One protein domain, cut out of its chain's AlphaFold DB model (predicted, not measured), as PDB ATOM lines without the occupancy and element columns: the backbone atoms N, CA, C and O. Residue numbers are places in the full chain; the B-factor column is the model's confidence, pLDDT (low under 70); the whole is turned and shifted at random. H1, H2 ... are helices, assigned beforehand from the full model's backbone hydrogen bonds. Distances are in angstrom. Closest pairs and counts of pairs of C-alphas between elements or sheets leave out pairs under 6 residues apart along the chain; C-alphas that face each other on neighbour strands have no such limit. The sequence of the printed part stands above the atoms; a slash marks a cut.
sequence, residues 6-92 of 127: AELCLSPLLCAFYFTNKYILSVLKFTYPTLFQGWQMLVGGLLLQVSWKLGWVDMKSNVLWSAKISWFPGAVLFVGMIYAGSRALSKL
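Overview. This is residues 6 to 92 of the 127 residues of an uncharacterized protein of Callorhinchus milii (UniProt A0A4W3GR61). Three long helices, H1, H2 and H4, meet near one corner and spread from it like the legs of an open, loose tripod. The end of H1, the start of H2 and the end of H4 come together there, while a long link and the short helix H3 join the far end of H2 to the start of H4. The printed part has 87 residues with four named helices, H1 to H4 in order, and no named strand; its class is all helix. It is loose, with a radius of gyration of the C-alphas of 16.0 A, and spans 44 by 31 by 22 A.

Arrangement. H1, residues 6 to 27, and H2, residues 33 to 53, are close but not clearly touching, with the closest C-alphas, of Leu 25 and Pro 33, 7.0 A apart. They run opposite ways at a steep tilt of 38 degrees, only just beyond shallow. H3, residues 65 to 70, is apart from H1 and H2. H3 and H4, residues 72 to 91, meet only through their link. With residues 21 to 26 alone H1 touches H4, closest at the C-alphas of Ser 26 and Ser 90, 5.3 A. They run the same way at a steep tilt of 67 degrees. With residues 33 to 37 alone H2 touches H4, closest at the C-alphas of Thr 34 and Tyr 83, 6.9 A. They run opposite ways at a steep tilt of 52 degrees. Every O i to N i+4 pair is within hydrogen-bond range in H2, H3 and H4, and 16 of 18 are in H1.

Along the chain. H1 begins at C-alpha 6 (6.561, -0.561, -22.821) and is 30.9 A long. H2 measures 30.3 A, ending at C-alpha 53 (-14.164, -2.333, -38.058). H3 has six residues, and H4 measures 28.9 A to C-alpha 91 (-4.977, -22.656, -5.508).

Size, cuts and confidence. The two farthest C-alphas, of Val 27 and Asn 62, are 44.2 A apart. The printed part has no cut. The link from H2 to H3 is long, and the other two are tight. Residues 6 to 17, 39 to 47 and 60 to 78 stand free. Mean pLDDT of the printed part is 81.5; residues 6 to 9, 27 to 32 and 61 to 62 are under 70.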
ATOM      1  N   ALA A   6       7.660   0.398 -22.720       58.69
ATOM      2  CA  ALA A   6       6.561  -0.561 -22.821       58.69
ATOM      3  C   ALA A   6       6.581  -1.626 -21.704       58.69
ATOM      4  O   ALA A   6       5.532  -1.934 -21.152       58.69
ATOM      5  N   GLU A   7       7.755  -2.117 -21.301       61.66
ATOM      6  CA  GLU A   7       7.922  -3.109 -20.221       61.66
ATOM      7  C   GLU A   7       7.518  -2.528 -18.852       61.66
ATOM      8  O   GLU A   7       6.912  -3.198 -18.010       61.66
ATOM      9  N   LEU A   8       7.793  -1.234 -18.644       65.50
ATOM     10  CA  LEU A   8       7.379  -0.492 -17.448       65.50
ATOM     11  C   LEU A   8       5.860  -0.268 -17.390       65.50
ATOM     12  O   LEU A   8       5.306  -0.213 -16.300       65.50
ATOM     13  N   CYS A   9       5.187  -0.167 -18.538       63.91
ATOM     14  CA  CYS A   9       3.732  -0.011 -18.611       63.91
ATOM     15  C   CYS A   9       2.997  -1.362 -18.549       63.91
ATOM     16  O   CYS A   9       1.956  -1.484 -17.902       63.91
ATOM     17  N   LEU A  10       3.557  -2.408 -19.166       72.06
ATOM     18  CA  LEU A  10       2.975  -3.749 -19.138       72.06
ATOM     19  C   LEU A  10       3.014  -4.371 -17.740       72.06
ATOM     20  O   LEU A  10       2.064  -5.050 -17.361       72.06
ATOM     21  N   SER A  11       4.068  -4.134 -16.959       75.75
ATOM     22  CA  SER A  11       4.208  -4.750 -15.632       75.75
ATOM     23  C   SER A  11       3.052  -4.443 -14.656       75.75
ATOM     24  O   SER A  11       2.496  -5.401 -14.112       75.75
ATOM     25  N   PRO A  12       2.588  -3.191 -14.451       79.88
ATOM     26  CA  PRO A  12       1.431  -2.927 -13.595       79.88
ATOM     27  C   PRO A  12       0.115  -3.472 -14.170       79.88
ATOM     28  O   PRO A  12      -0.721  -3.942 -13.398       79.88
ATOM     29  N   LEU A  13      -0.068  -3.483 -15.496       82.19
ATOM     30  CA  LEU A  13      -1.258  -4.061 -16.139       82.19
ATOM     31  C   LEU A  13      -1.331  -5.582 -15.942       82.19
ATOM     32  O   LEU A  13      -2.388  -6.120 -15.608       82.19
ATOM     33  N   LEU A  14      -0.196  -6.269 -16.087       79.44
ATOM     34  CA  LEU A  14      -0.076  -7.704 -15.835       79.44
ATOM     35  C   LEU A  14      -0.326  -8.029 -14.359       79.44
ATOM     36  O   LEU A  14      -1.072  -8.959 -14.050       79.44
ATOM     37  N   CYS A  15       0.224  -7.233 -13.438       80.56
ATOM     38  CA  CYS A  15      -0.066  -7.364 -12.010       80.56
ATOM     39  C   CYS A  15      -1.564  -7.196 -11.729       80.56
ATOM     40  O   CYS A  15      -2.165  -8.066 -11.096       80.56
ATOM     41  N   ALA A  16      -2.190  -6.131 -12.237       84.06
ATOM     42  CA  ALA A  16      -3.621  -5.889 -12.068       84.06
ATOM     43  C   ALA A  16      -4.466  -7.053 -12.611       84.06
ATOM     44  O   ALA A  16      -5.413  -7.487 -11.950       84.06
ATOM     45  N   PHE A  17      -4.088  -7.619 -13.760       84.00
ATOM     46  CA  PHE A  17      -4.731  -8.800 -14.332       84.00
ATOM     47  C   PHE A  17      -4.630 -10.021 -13.405       84.00
ATOM     48  O   PHE A  17      -5.651 -10.638 -13.088       84.00
ATOM     49  N   TYR A  18      -3.433 -10.355 -12.906       82.12
ATOM     50  CA  TYR A  18      -3.257 -11.492 -11.995       82.12
ATOM     51  C   TYR A  18      -3.992 -11.304 -10.669       82.12
ATOM     52  O   TYR A  18      -4.639 -12.244 -10.205       82.12
ATOM     53  N   PHE A  19      -3.944 -10.110 -10.077       83.88
ATOM     54  CA  PHE A  19      -4.666  -9.813  -8.839       83.88
ATOM     55  C   PHE A  19      -6.182  -9.881  -9.029       83.88
ATOM     56  O   PHE A  19      -6.865 -10.502  -8.216       83.88
ATOM     57  N   THR A  20      -6.706  -9.326 -10.122       83.06
ATOM     58  CA  THR A  20      -8.143  -9.375 -10.436       83.06
ATOM     59  C   THR A  20      -8.611 -10.817 -10.628       83.06
ATOM     60  O   THR A  20      -9.583 -11.245 -10.005       83.06
ATOM     61  N   ASN A  21      -7.875 -11.613 -11.411       83.44
ATOM     62  CA  ASN A  21      -8.202 -13.024 -11.623       83.44
ATOM     63  C   ASN A  21      -8.111 -13.832 -10.322       83.44
ATOM     64  O   ASN A  21      -9.005 -14.619 -10.019       83.44
ATOM     65  N   LYS A  22      -7.065 -13.610  -9.517       81.06
ATOM     66  CA  LYS A  22      -6.901 -14.216  -8.188       81.06
ATOM     67  C   LYS A  22      -8.093 -13.892  -7.290       81.06
ATOM     68  O   LYS A  22      -8.630 -14.795  -6.653       81.06
ATOM     69  N   TYR A  23      -8.508 -12.631  -7.250       80.06
ATOM     70  CA  TYR A  23      -9.618 -12.164  -6.430       80.06
ATOM     71  C   TYR A  23     -10.940 -12.823  -6.842       80.06
ATOM     72  O   TYR A  23     -11.620 -13.421  -6.008       80.06
ATOM     73  N   ILE A  24     -11.259 -12.821  -8.138       79.50
ATOM     74  CA  ILE A  24     -12.484 -13.435  -8.673       79.50
ATOM     75  C   ILE A  24     -12.503 -14.952  -8.422       79.50
ATOM     76  O   ILE A  24     -13.510 -15.507  -7.984       79.50
ATOM     77  N   LEU A  25     -11.382 -15.637  -8.651       73.25
ATOM     78  CA  LEU A  25     -11.307 -17.096  -8.532       73.25
ATOM     79  C   LEU A  25     -11.230 -17.583  -7.079       73.25
ATOM     80  O   LEU A  25     -11.737 -18.659  -6.768       73.25
ATOM     81  N   SER A  26     -10.570 -16.830  -6.195       70.62
ATOM     82  CA  SER A  26     -10.281 -17.261  -4.822       70.62
ATOM     83  C   SER A  26     -11.236 -16.658  -3.794       70.62
ATOM     84  O   SER A  26     -11.764 -17.398  -2.966       70.62
ATOM     85  N   VAL A  27     -11.480 -15.343  -3.849       63.91
ATOM     86  CA  VAL A  27     -12.312 -14.627  -2.864       63.91
ATOM     87  C   VAL A  27     -13.787 -14.764  -3.210       63.91
ATOM     88  O   VAL A  27     -14.592 -15.107  -2.349       63.91
ATOM     89  N   LEU A  28     -14.131 -14.595  -4.488       63.59
ATOM     90  CA  LEU A  28     -15.509 -14.746  -4.963       63.59
ATOM     91  C   LEU A  28     -15.961 -16.215  -5.061       63.59
ATOM     92  O   LEU A  28     -17.128 -16.470  -5.338       63.59
ATOM     93  N   LYS A  29     -15.045 -17.179  -4.845       64.19
ATOM     94  CA  LYS A  29     -15.264 -18.634  -4.975       64.19
ATOM     95  C   LYS A  29     -16.028 -19.002  -6.248       64.19
ATOM     96  O   LYS A  29     -16.920 -19.846  -6.222       64.19
ATOM     97  N   PHE A  30     -15.693 -18.361  -7.365       64.31
ATOM     98  CA  PHE A  30     -16.426 -18.575  -8.603       64.31
ATOM     99  C   PHE A  30     -16.257 -20.031  -9.069       64.31
ATOM    100  O   PHE A  30     -15.184 -20.446  -9.511       64.31
ATOM    101  N   THR A  31     -17.325 -20.821  -8.943       64.38
ATOM    102  CA  THR A  31     -17.330 -22.282  -9.141       64.38
ATOM    103  C   THR A  31     -16.990 -22.702 -10.580       64.38
ATOM    104  O   THR A  31     -16.603 -23.846 -10.813       64.38
ATOM    105  N   TYR A  32     -17.054 -21.773 -11.543       68.06
ATOM    106  CA  TYR A  32     -16.907 -22.043 -12.975       68.06
ATOM    107  C   TYR A  32     -15.804 -21.193 -13.636       68.06
ATOM    108  O   TYR A  32     -16.102 -20.228 -14.346       68.06
ATOM    109  N   PRO A  33     -14.517 -21.545 -13.452       70.81
ATOM    110  CA  PRO A  33     -13.391 -20.815 -14.049       70.81
ATOM    111  C   PRO A  33     -13.440 -20.779 -15.585       70.81
ATOM    112  O   PRO A  33     -12.999 -19.811 -16.196       70.81
ATOM    113  N   THR A  34     -14.026 -21.796 -16.216       77.25
ATOM    114  CA  THR A  34     -14.191 -21.884 -17.674       77.25
ATOM    115  C   THR A  34     -15.206 -20.885 -18.224       77.25
ATOM    116  O   THR A  34     -14.998 -20.354 -19.310       77.25
ATOM    117  N   LEU A  35     -16.273 -20.580 -17.477       80.62
ATOM    118  CA  LEU A  35     -17.246 -19.556 -17.874       80.62
ATOM    119  C   LEU A  35     -16.623 -18.162 -17.819       80.62
ATOM    120  O   LEU A  35     -16.798 -17.369 -18.739       80.62
ATOM    121  N   PHE A  36     -15.838 -17.889 -16.775       82.56
ATOM    122  CA  PHE A  36     -15.114 -16.628 -16.650       82.56
ATOM    123  C   PHE A  36     -14.064 -16.457 -17.761       82.56
ATOM    124  O   PHE A  36     -14.002 -15.411 -18.403       82.56
ATOM    125  N   GLN A  37     -13.308 -17.513 -18.063       83.25
ATOM    126  CA  GLN A  37     -12.374 -17.535 -19.189       83.25
ATOM    127  C   GLN A  37     -13.087 -17.324 -20.538       83.25
ATOM    128  O   GLN A  37     -12.611 -16.562 -21.380       83.25
ATOM    129  N   GLY A  38     -14.242 -17.967 -20.738       87.25
ATOM    130  CA  GLY A  38     -15.067 -17.786 -21.934       87.25
ATOM    131  C   GLY A  38     -15.546 -16.343 -22.089       87.25
ATOM    132  O   GLY A  38     -15.468 -15.782 -23.180       87.25
ATOM    133  N   TRP A  39     -15.950 -15.709 -20.986       87.19
ATOM    134  CA  TRP A  39     -16.326 -14.297 -20.965       87.19
ATOM    135  C   TRP A  39     -15.163 -13.375 -21.354       87.19
ATOM    136  O   TRP A  39     -15.332 -12.498 -22.201       87.19
ATOM    137  N   GLN A  40     -13.964 -13.600 -20.808       89.44
ATOM    138  CA  GLN A  40     -12.770 -12.823 -21.164       89.44
ATOM    139  C   GLN A  40     -12.425 -12.947 -22.654       89.44
ATOM    140  O   GLN A  40     -12.125 -11.942 -23.302       89.44
ATOM    141  N   MET A  41     -12.517 -14.157 -23.218       89.94
ATOM    142  CA  MET A  41     -12.315 -14.367 -24.655       89.94
ATOM    143  C   MET A  41     -13.392 -13.698 -25.508       89.94
ATOM    144  O   MET A  41     -13.064 -13.152 -26.558       89.94
ATOM    145  N   LEU A  42     -14.652 -13.707 -25.072       89.81
ATOM    146  CA  LEU A  42     -15.742 -13.042 -25.782       89.81
ATOM    147  C   LEU A  42     -15.516 -11.531 -25.827       89.81
ATOM    148  O   LEU A  42     -15.566 -10.940 -26.904       89.81
ATOM    149  N   VAL A  43     -15.210 -10.912 -24.684       92.06
ATOM    150  CA  VAL A  43     -14.914  -9.474 -24.612       92.06
ATOM    151  C   VAL A  43     -13.694  -9.130 -25.470       92.06
ATOM    152  O   VAL A  43     -13.751  -8.185 -26.254       92.06
ATOM    153  N   GLY A  44     -12.623  -9.926 -25.391       90.38
ATOM    154  CA  GLY A  44     -11.439  -9.753 -26.237       90.38
ATOM    155  C   GLY A  44     -11.753  -9.886 -27.731       90.38
ATOM    156  O   GLY A  44     -11.300  -9.068 -28.530       90.38
ATOM    157  N   GLY A  45     -12.577 -10.865 -28.109       90.38
ATOM    158  CA  GLY A  45     -13.024 -11.077 -29.485       90.38
ATOM    159  C   GLY A  45     -13.885  -9.932 -30.016       90.38
ATOM    160  O   GLY A  45     -13.657  -9.467 -31.130       90.38
ATOM    161  N   LEU A  46     -14.823  -9.424 -29.211       92.25
ATOM    162  CA  LEU A  46     -15.642  -8.264 -29.570       92.25
ATOM    163  C   LEU A  46     -14.793  -7.003 -29.738       92.25
ATOM    164  O   LEU A  46     -14.933  -6.309 -30.741       92.25
ATOM    165  N   LEU A  47     -13.883  -6.729 -28.798       91.31
ATOM    166  CA  LEU A  47     -12.953  -5.602 -28.891       91.31
ATOM    167  C   LEU A  47     -12.094  -5.693 -30.152       91.31
ATOM    168  O   LEU A  47     -11.922  -4.699 -30.857       91.31
ATOM    169  N   LEU A  48     -11.596  -6.887 -30.465       88.62
ATOM    170  CA  LEU A  48     -10.815  -7.138 -31.668       88.62
ATOM    171  C   LEU A  48     -11.655  -6.935 -32.944       88.62
ATOM    172  O   LEU A  48     -11.185  -6.313 -33.896       88.62
ATOM    173  N   GLN A  49     -12.912  -7.385 -32.957       87.06
ATOM    174  CA  GLN A  49     -13.834  -7.179 -34.076       87.06
ATOM    175  C   GLN A  49     -14.184  -5.696 -34.274       87.06
ATOM    176  O   GLN A  49     -14.205  -5.221 -35.409       87.06
ATOM    177  N   VAL A  50     -14.421  -4.953 -33.192       91.31
ATOM    178  CA  VAL A  50     -14.653  -3.502 -33.240       91.31
ATOM    179  C   VAL A  50     -13.398  -2.778 -33.729       91.31
ATOM    180  O   VAL A  50     -13.491  -1.943 -34.621       91.31
ATOM    181  N   SER A  51     -12.220  -3.150 -33.226       90.06
ATOM    182  CA  SER A  51     -10.937  -2.559 -33.638       90.06
ATOM    183  C   SER A  51     -10.653  -2.788 -35.122       90.06
ATOM    184  O   SER A  51     -10.170  -1.892 -35.809       90.06
ATOM    185  N   TRP A  52     -11.014  -3.961 -35.650       86.62
ATOM    186  CA  TRP A  52     -10.956  -4.223 -37.087       86.62
ATOM    187  C   TRP A  52     -11.919  -3.330 -37.869       86.62
ATOM    188  O   TRP A  52     -11.530  -2.725 -38.865       86.62
ATOM    189  N   LYS A  53     -13.170  -3.203 -37.411       86.38
ATOM    190  CA  LYS A  53     -14.164  -2.333 -38.058       86.38
ATOM    191  C   LYS A  53     -13.762  -0.856 -38.043       86.38
ATOM    192  O   LYS A  53     -14.099  -0.145 -38.981       86.38
ATOM    193  N   LEU A  54     -13.027  -0.423 -37.021       89.31
ATOM    194  CA  LEU A  54     -12.471   0.927 -36.896       89.31
ATOM    195  C   LEU A  54     -11.176   1.137 -37.702       89.31
ATOM    196  O   LEU A  54     -10.643   2.244 -37.703       89.31
ATOM    197  N   GLY A  55     -10.651   0.103 -38.369       86.69
ATOM    198  CA  GLY A  55      -9.393   0.181 -39.118       86.69
ATOM    199  C   GLY A  55      -8.148   0.295 -38.233       86.69
ATOM    200  O   GLY A  55      -7.081   0.642 -38.722       86.69
ATOM    201  N   TRP A  56      -8.262   0.013 -36.931       86.19
ATOM    202  CA  TRP A  56      -7.125   0.025 -36.002       86.19
ATOM    203  C   TRP A  56      -6.250  -1.225 -36.136       86.19
ATOM    204  O   TRP A  56      -5.107  -1.231 -35.684       86.19
ATOM    205  N   VAL A  57      -6.793  -2.296 -36.724       84.56
ATOM    206  CA  VAL A  57      -6.100  -3.572 -36.925       84.56
ATOM    207  C   VAL A  57      -6.386  -4.103 -38.325       84.56
ATOM    208  O   VAL A  57      -7.534  -4.395 -38.665       84.56
ATOM    209  N   ASP A  58      -5.326  -4.302 -39.105       81.19
ATOM    210  CA  ASP A  58      -5.394  -4.954 -40.410       81.19
ATOM    211  C   ASP A  58      -5.509  -6.472 -40.250       81.19
ATOM    212  O   ASP A  58      -4.533  -7.178 -39.983       81.19
ATOM    213  N   MET A  59      -6.714  -7.009 -40.434       73.44
ATOM    214  CA  MET A  59      -6.901  -8.457 -40.503       73.44
ATOM    215  C   MET A  59      -6.765  -8.953 -41.938       73.44
ATOM    216  O   MET A  59      -7.440  -8.467 -42.846       73.44
ATOM    217  N   LYS A  60      -5.946  -9.992 -42.140       74.94
ATOM    218  CA  LYS A  60      -5.922 -10.735 -43.407       74.94
ATOM    219  C   LYS A  60      -7.295 -11.366 -43.643       74.94
ATOM    220  O   LYS A  60      -7.656 -12.345 -42.995       74.94
ATOM    221  N   SER A  61      -8.039 -10.817 -44.596       64.69
ATOM    222  CA  SER A  61      -9.398 -11.243 -44.951       64.69
ATOM    223  C   SER A  61      -9.454 -12.634 -45.597       64.69
ATOM    224  O   SER A  61     -10.444 -13.342 -45.438       64.69
ATOM    225  N   ASN A  62      -8.371 -13.070 -46.252       63.84
ATOM    226  CA  ASN A  62      -8.268 -14.377 -46.904       63.84
ATOM    227  C   ASN A  62      -7.353 -15.334 -46.127       63.84
ATOM    228  O   ASN A  62      -6.194 -15.550 -46.482       63.84
ATOM    229  N   VAL A  63      -7.883 -15.938 -45.061       73.44
ATOM    230  CA  VAL A  63      -7.269 -17.118 -44.430       73.44
ATOM    231  C   VAL A  63      -7.914 -18.373 -45.014       73.44
ATOM    232  O   VAL A  63      -9.109 -18.607 -44.822       73.44
ATOM    233  N   LEU A  64      -7.109 -19.186 -45.705       81.31
ATOM    234  CA  LEU A  64      -7.520 -20.466 -46.283       81.31
ATOM    235  C   LEU A  64      -8.154 -21.367 -45.209       81.31
ATOM    236  O   LEU A  64      -7.655 -21.445 -44.086       81.31
ATOM    237  N   TRP A  65      -9.222 -22.089 -45.546       79.06
ATOM    238  CA  TRP A  65      -9.917 -22.970 -44.593       79.06
ATOM    239  C   TRP A  65      -8.984 -24.031 -43.979       79.06
ATOM    240  O   TRP A  65      -9.013 -24.261 -42.772       79.06
ATOM    241  N   SER A  66      -8.065 -24.571 -44.785       80.44
ATOM    242  CA  SER A  66      -6.992 -25.467 -44.328       80.44
ATOM    243  C   SER A  66      -6.088 -24.820 -43.269       80.44
ATOM    244  O   SER A  66      -5.773 -25.441 -42.255       80.44
ATOM    245  N   ALA A  67      -5.749 -23.534 -43.427       82.31
ATOM    246  CA  ALA A  67      -4.984 -22.814 -42.416       82.31
ATOM    247  C   ALA A  67      -5.782 -22.711 -41.106       82.31
ATOM    248  O   ALA A  67      -5.236 -23.024 -40.056       82.31
ATOM    249  N   LYS A  68      -7.082 -22.383 -41.150       80.81
ATOM    250  CA  LYS A  68      -7.929 -22.324 -39.939       80.81
ATOM    251  C   LYS A  68      -7.931 -23.648 -39.161       80.81
ATOM    252  O   LYS A  68      -7.838 -23.631 -37.939       80.81
ATOM    253  N   ILE A  69      -7.980 -24.782 -39.861       85.25
ATOM    254  CA  ILE A  69      -7.929 -26.114 -39.235       85.25
ATOM    255  C   ILE A  69      -6.546 -26.414 -38.668       85.25
ATOM    256  O   ILE A  69      -6.447 -26.942 -37.564       85.25
ATOM    257  N   SER A  70      -5.475 -26.025 -39.361       87.94
ATOM    258  CA  SER A  70      -4.115 -26.182 -38.836       87.94
ATOM    259  C   SER A  70      -3.884 -25.405 -37.534       87.94
ATOM    260  O   SER A  70      -3.003 -25.777 -36.760       87.94
ATOM    261  N   TRP A  71      -4.660 -24.349 -37.268       86.56
ATOM    262  CA  TRP A  71      -4.616 -23.603 -36.007       86.56
ATOM    263  C   TRP A  71      -5.386 -24.284 -34.866       86.56
ATOM    264  O   TRP A  71      -5.130 -23.982 -33.700       86.56
ATOM    265  N   PHE A  72      -6.296 -25.217 -35.165       87.88
ATOM    266  CA  PHE A  72      -7.166 -25.844 -34.165       87.88
ATOM    267  C   PHE A  72      -6.403 -26.596 -33.059       87.88
ATOM    268  O   PHE A  72      -6.694 -26.342 -31.888       87.88
ATOM    269  N   PRO A  73      -5.386 -27.439 -33.348       89.62
ATOM    270  CA  PRO A  73      -4.597 -28.082 -32.294       89.62
ATOM    271  C   PRO A  73      -3.925 -27.066 -31.360       89.62
ATOM    272  O   PRO A  73      -3.914 -27.249 -30.144       89.62
ATOM    273  N   GLY A  74      -3.422 -25.958 -31.917       89.06
ATOM    274  CA  GLY A  74      -2.850 -24.859 -31.138       89.06
ATOM    275  C   GLY A  74      -3.892 -24.167 -30.259       89.06
ATOM    276  O   GLY A  74      -3.622 -23.900 -29.091       89.06
ATOM    277  N   ALA A  75      -5.101 -23.944 -30.779       87.94
ATOM    278  CA  ALA A  75      -6.204 -23.367 -30.018       87.94
ATOM    279  C   ALA A  75      -6.628 -24.262 -28.838       87.94
ATOM    280  O   ALA A  75      -6.819 -23.760 -27.732       87.94
ATOM    281  N   VAL A  76      -6.710 -25.584 -29.033       89.81
ATOM    282  CA  VAL A  76      -7.024 -26.540 -27.955       89.81
ATOM    283  C   VAL A  76      -5.953 -26.511 -26.863       89.81
ATOM    284  O   VAL A  76      -6.281 -26.404 -25.679       89.81
ATOM    285  N   LEU A  77      -4.671 -26.542 -27.246       90.06
ATOM    286  CA  LEU A  77      -3.561 -26.438 -26.295       90.06
ATOM    287  C   LEU A  77      -3.586 -25.106 -25.538       90.06
ATOM    288  O   LEU A  77      -3.388 -25.085 -24.324       90.06
ATOM    289  N   PHE A  78      -3.890 -24.007 -26.229       88.88
ATOM    290  CA  PHE A  78      -3.995 -22.681 -25.629       88.88
ATOM    291  C   PHE A  78      -5.110 -22.600 -24.579       88.88
ATOM    292  O   PHE A  78      -4.886 -22.105 -23.473       88.88
ATOM    293  N   VAL A  79      -6.291 -23.151 -24.878       89.31
ATOM    294  CA  VAL A  79      -7.394 -23.248 -23.907       89.31
ATOM    295  C   VAL A  79      -6.970 -24.067 -22.686       89.31
ATOM    296  O   VAL A  79      -7.218 -23.637 -21.556       89.31
ATOM    297  N   GLY A  80      -6.288 -25.195 -22.902       88.94
ATOM    298  CA  GLY A  80      -5.734 -26.026 -21.832       88.94
ATOM    299  C   GLY A  80      -4.737 -25.273 -20.948       88.94
ATOM    300  O   GLY A  80      -4.833 -25.349 -19.722       88.94
ATOM    301  N   MET A  81      -3.834 -24.488 -21.546       88.25
ATOM    302  CA  MET A  81      -2.873 -23.661 -20.807       88.25
ATOM    303  C   MET A  81      -3.564 -22.617 -19.926       88.25
ATOM    304  O   MET A  81      -3.231 -22.506 -18.746       88.25
ATOM    305  N   ILE A  82      -4.543 -21.879 -20.458       87.31
ATOM    306  CA  ILE A  82      -5.251 -20.852 -19.677       87.31
ATOM    307  C   ILE A  82      -6.097 -21.490 -18.568       87.31
ATOM    308  O   ILE A  82      -6.131 -20.964 -17.452       87.31
ATOM    309  N   TYR A  83      -6.735 -22.634 -18.825       86.44
ATOM    310  CA  TYR A  83      -7.498 -23.352 -17.803       86.44
ATOM    311  C   TYR A  83      -6.594 -23.837 -16.663       86.44
ATOM    312  O   TYR A  83      -6.876 -23.579 -15.487       86.44
ATOM    313  N   ALA A  84      -5.478 -24.490 -17.002       88.12
ATOM    314  CA  ALA A  84      -4.492 -24.943 -16.028       88.12
ATOM    315  C   ALA A  84      -3.917 -23.763 -15.229       88.12
ATOM    316  O   ALA A  84      -3.844 -23.836 -14.001       88.12
ATOM    317  N   GLY A  85      -3.599 -22.650 -15.899       86.75
ATOM    318  CA  GLY A  85      -3.132 -21.416 -15.269       86.75
ATOM    319  C   GLY A  85      -4.160 -20.817 -14.309       86.75
ATOM    320  O   GLY A  85      -3.830 -20.503 -13.169       86.75
ATOM    321  N   SER A  86      -5.428 -20.743 -14.711       84.25
ATOM    322  CA  SER A  86      -6.523 -20.246 -13.866       84.25
ATOM    323  C   SER A  86      -6.722 -21.126 -12.632       84.25
ATOM    324  O   SER A  86      -6.874 -20.632 -11.510       84.25
ATOM    325  N   ARG A  87      -6.659 -22.453 -12.805       83.75
ATOM    326  CA  ARG A  87      -6.761 -23.400 -11.691       83.75
ATOM    327  C   ARG A  87      -5.564 -23.286 -10.749       83.75
ATOM    328  O   ARG A  87      -5.770 -23.229  -9.536       83.75
ATOM    329  N   ALA A  88      -4.349 -23.193 -11.283       87.19
ATOM    330  CA  ALA A  88      -3.135 -22.979 -10.502       87.19
ATOM    331  C   ALA A  88      -3.205 -21.660  -9.719       87.19
ATOM    332  O   ALA A  88      -2.994 -21.668  -8.512       87.19
ATOM    333  N   LEU A  89      -3.612 -20.557 -10.353       84.19
ATOM    334  CA  LEU A  89      -3.750 -19.244  -9.716       84.19
ATOM    335  C   LEU A  89      -4.803 -19.246  -8.592       84.19
ATOM    336  O   LEU A  89      -4.611 -18.615  -7.548       84.19
ATOM    337  N   SER A  90      -5.895 -20.002  -8.765       82.00
ATOM    338  CA  SER A  90      -6.926 -20.151  -7.729       82.00
ATOM    339  C   SER A  90      -6.415 -20.866  -6.470       82.00
ATOM    340  O   SER A  90      -6.859 -20.547  -5.369       82.00
ATOM    341  N   LYS A  91      -5.471 -21.812  -6.612       83.00
ATOM    342  CA  LYS A  91      -4.977 -22.656  -5.508       83.00
ATOM    343  C   LYS A  91      -3.638 -22.197  -4.924       83.00
ATOM    344  O   LYS A  91      -3.429 -22.342  -3.726       83.00
ATOM    345  N   LEU A  92      -2.742 -21.649  -5.742       84.19
ATOM    346  CA  LEU A  92      -1.386 -21.264  -5.349       84.19
ATOM    347  C   LEU A  92      -1.302 -19.773  -5.016       84.19
ATOM    348  O   LEU A  92      -1.897 -18.961  -5.727       84.19
TER     349      LEU A  92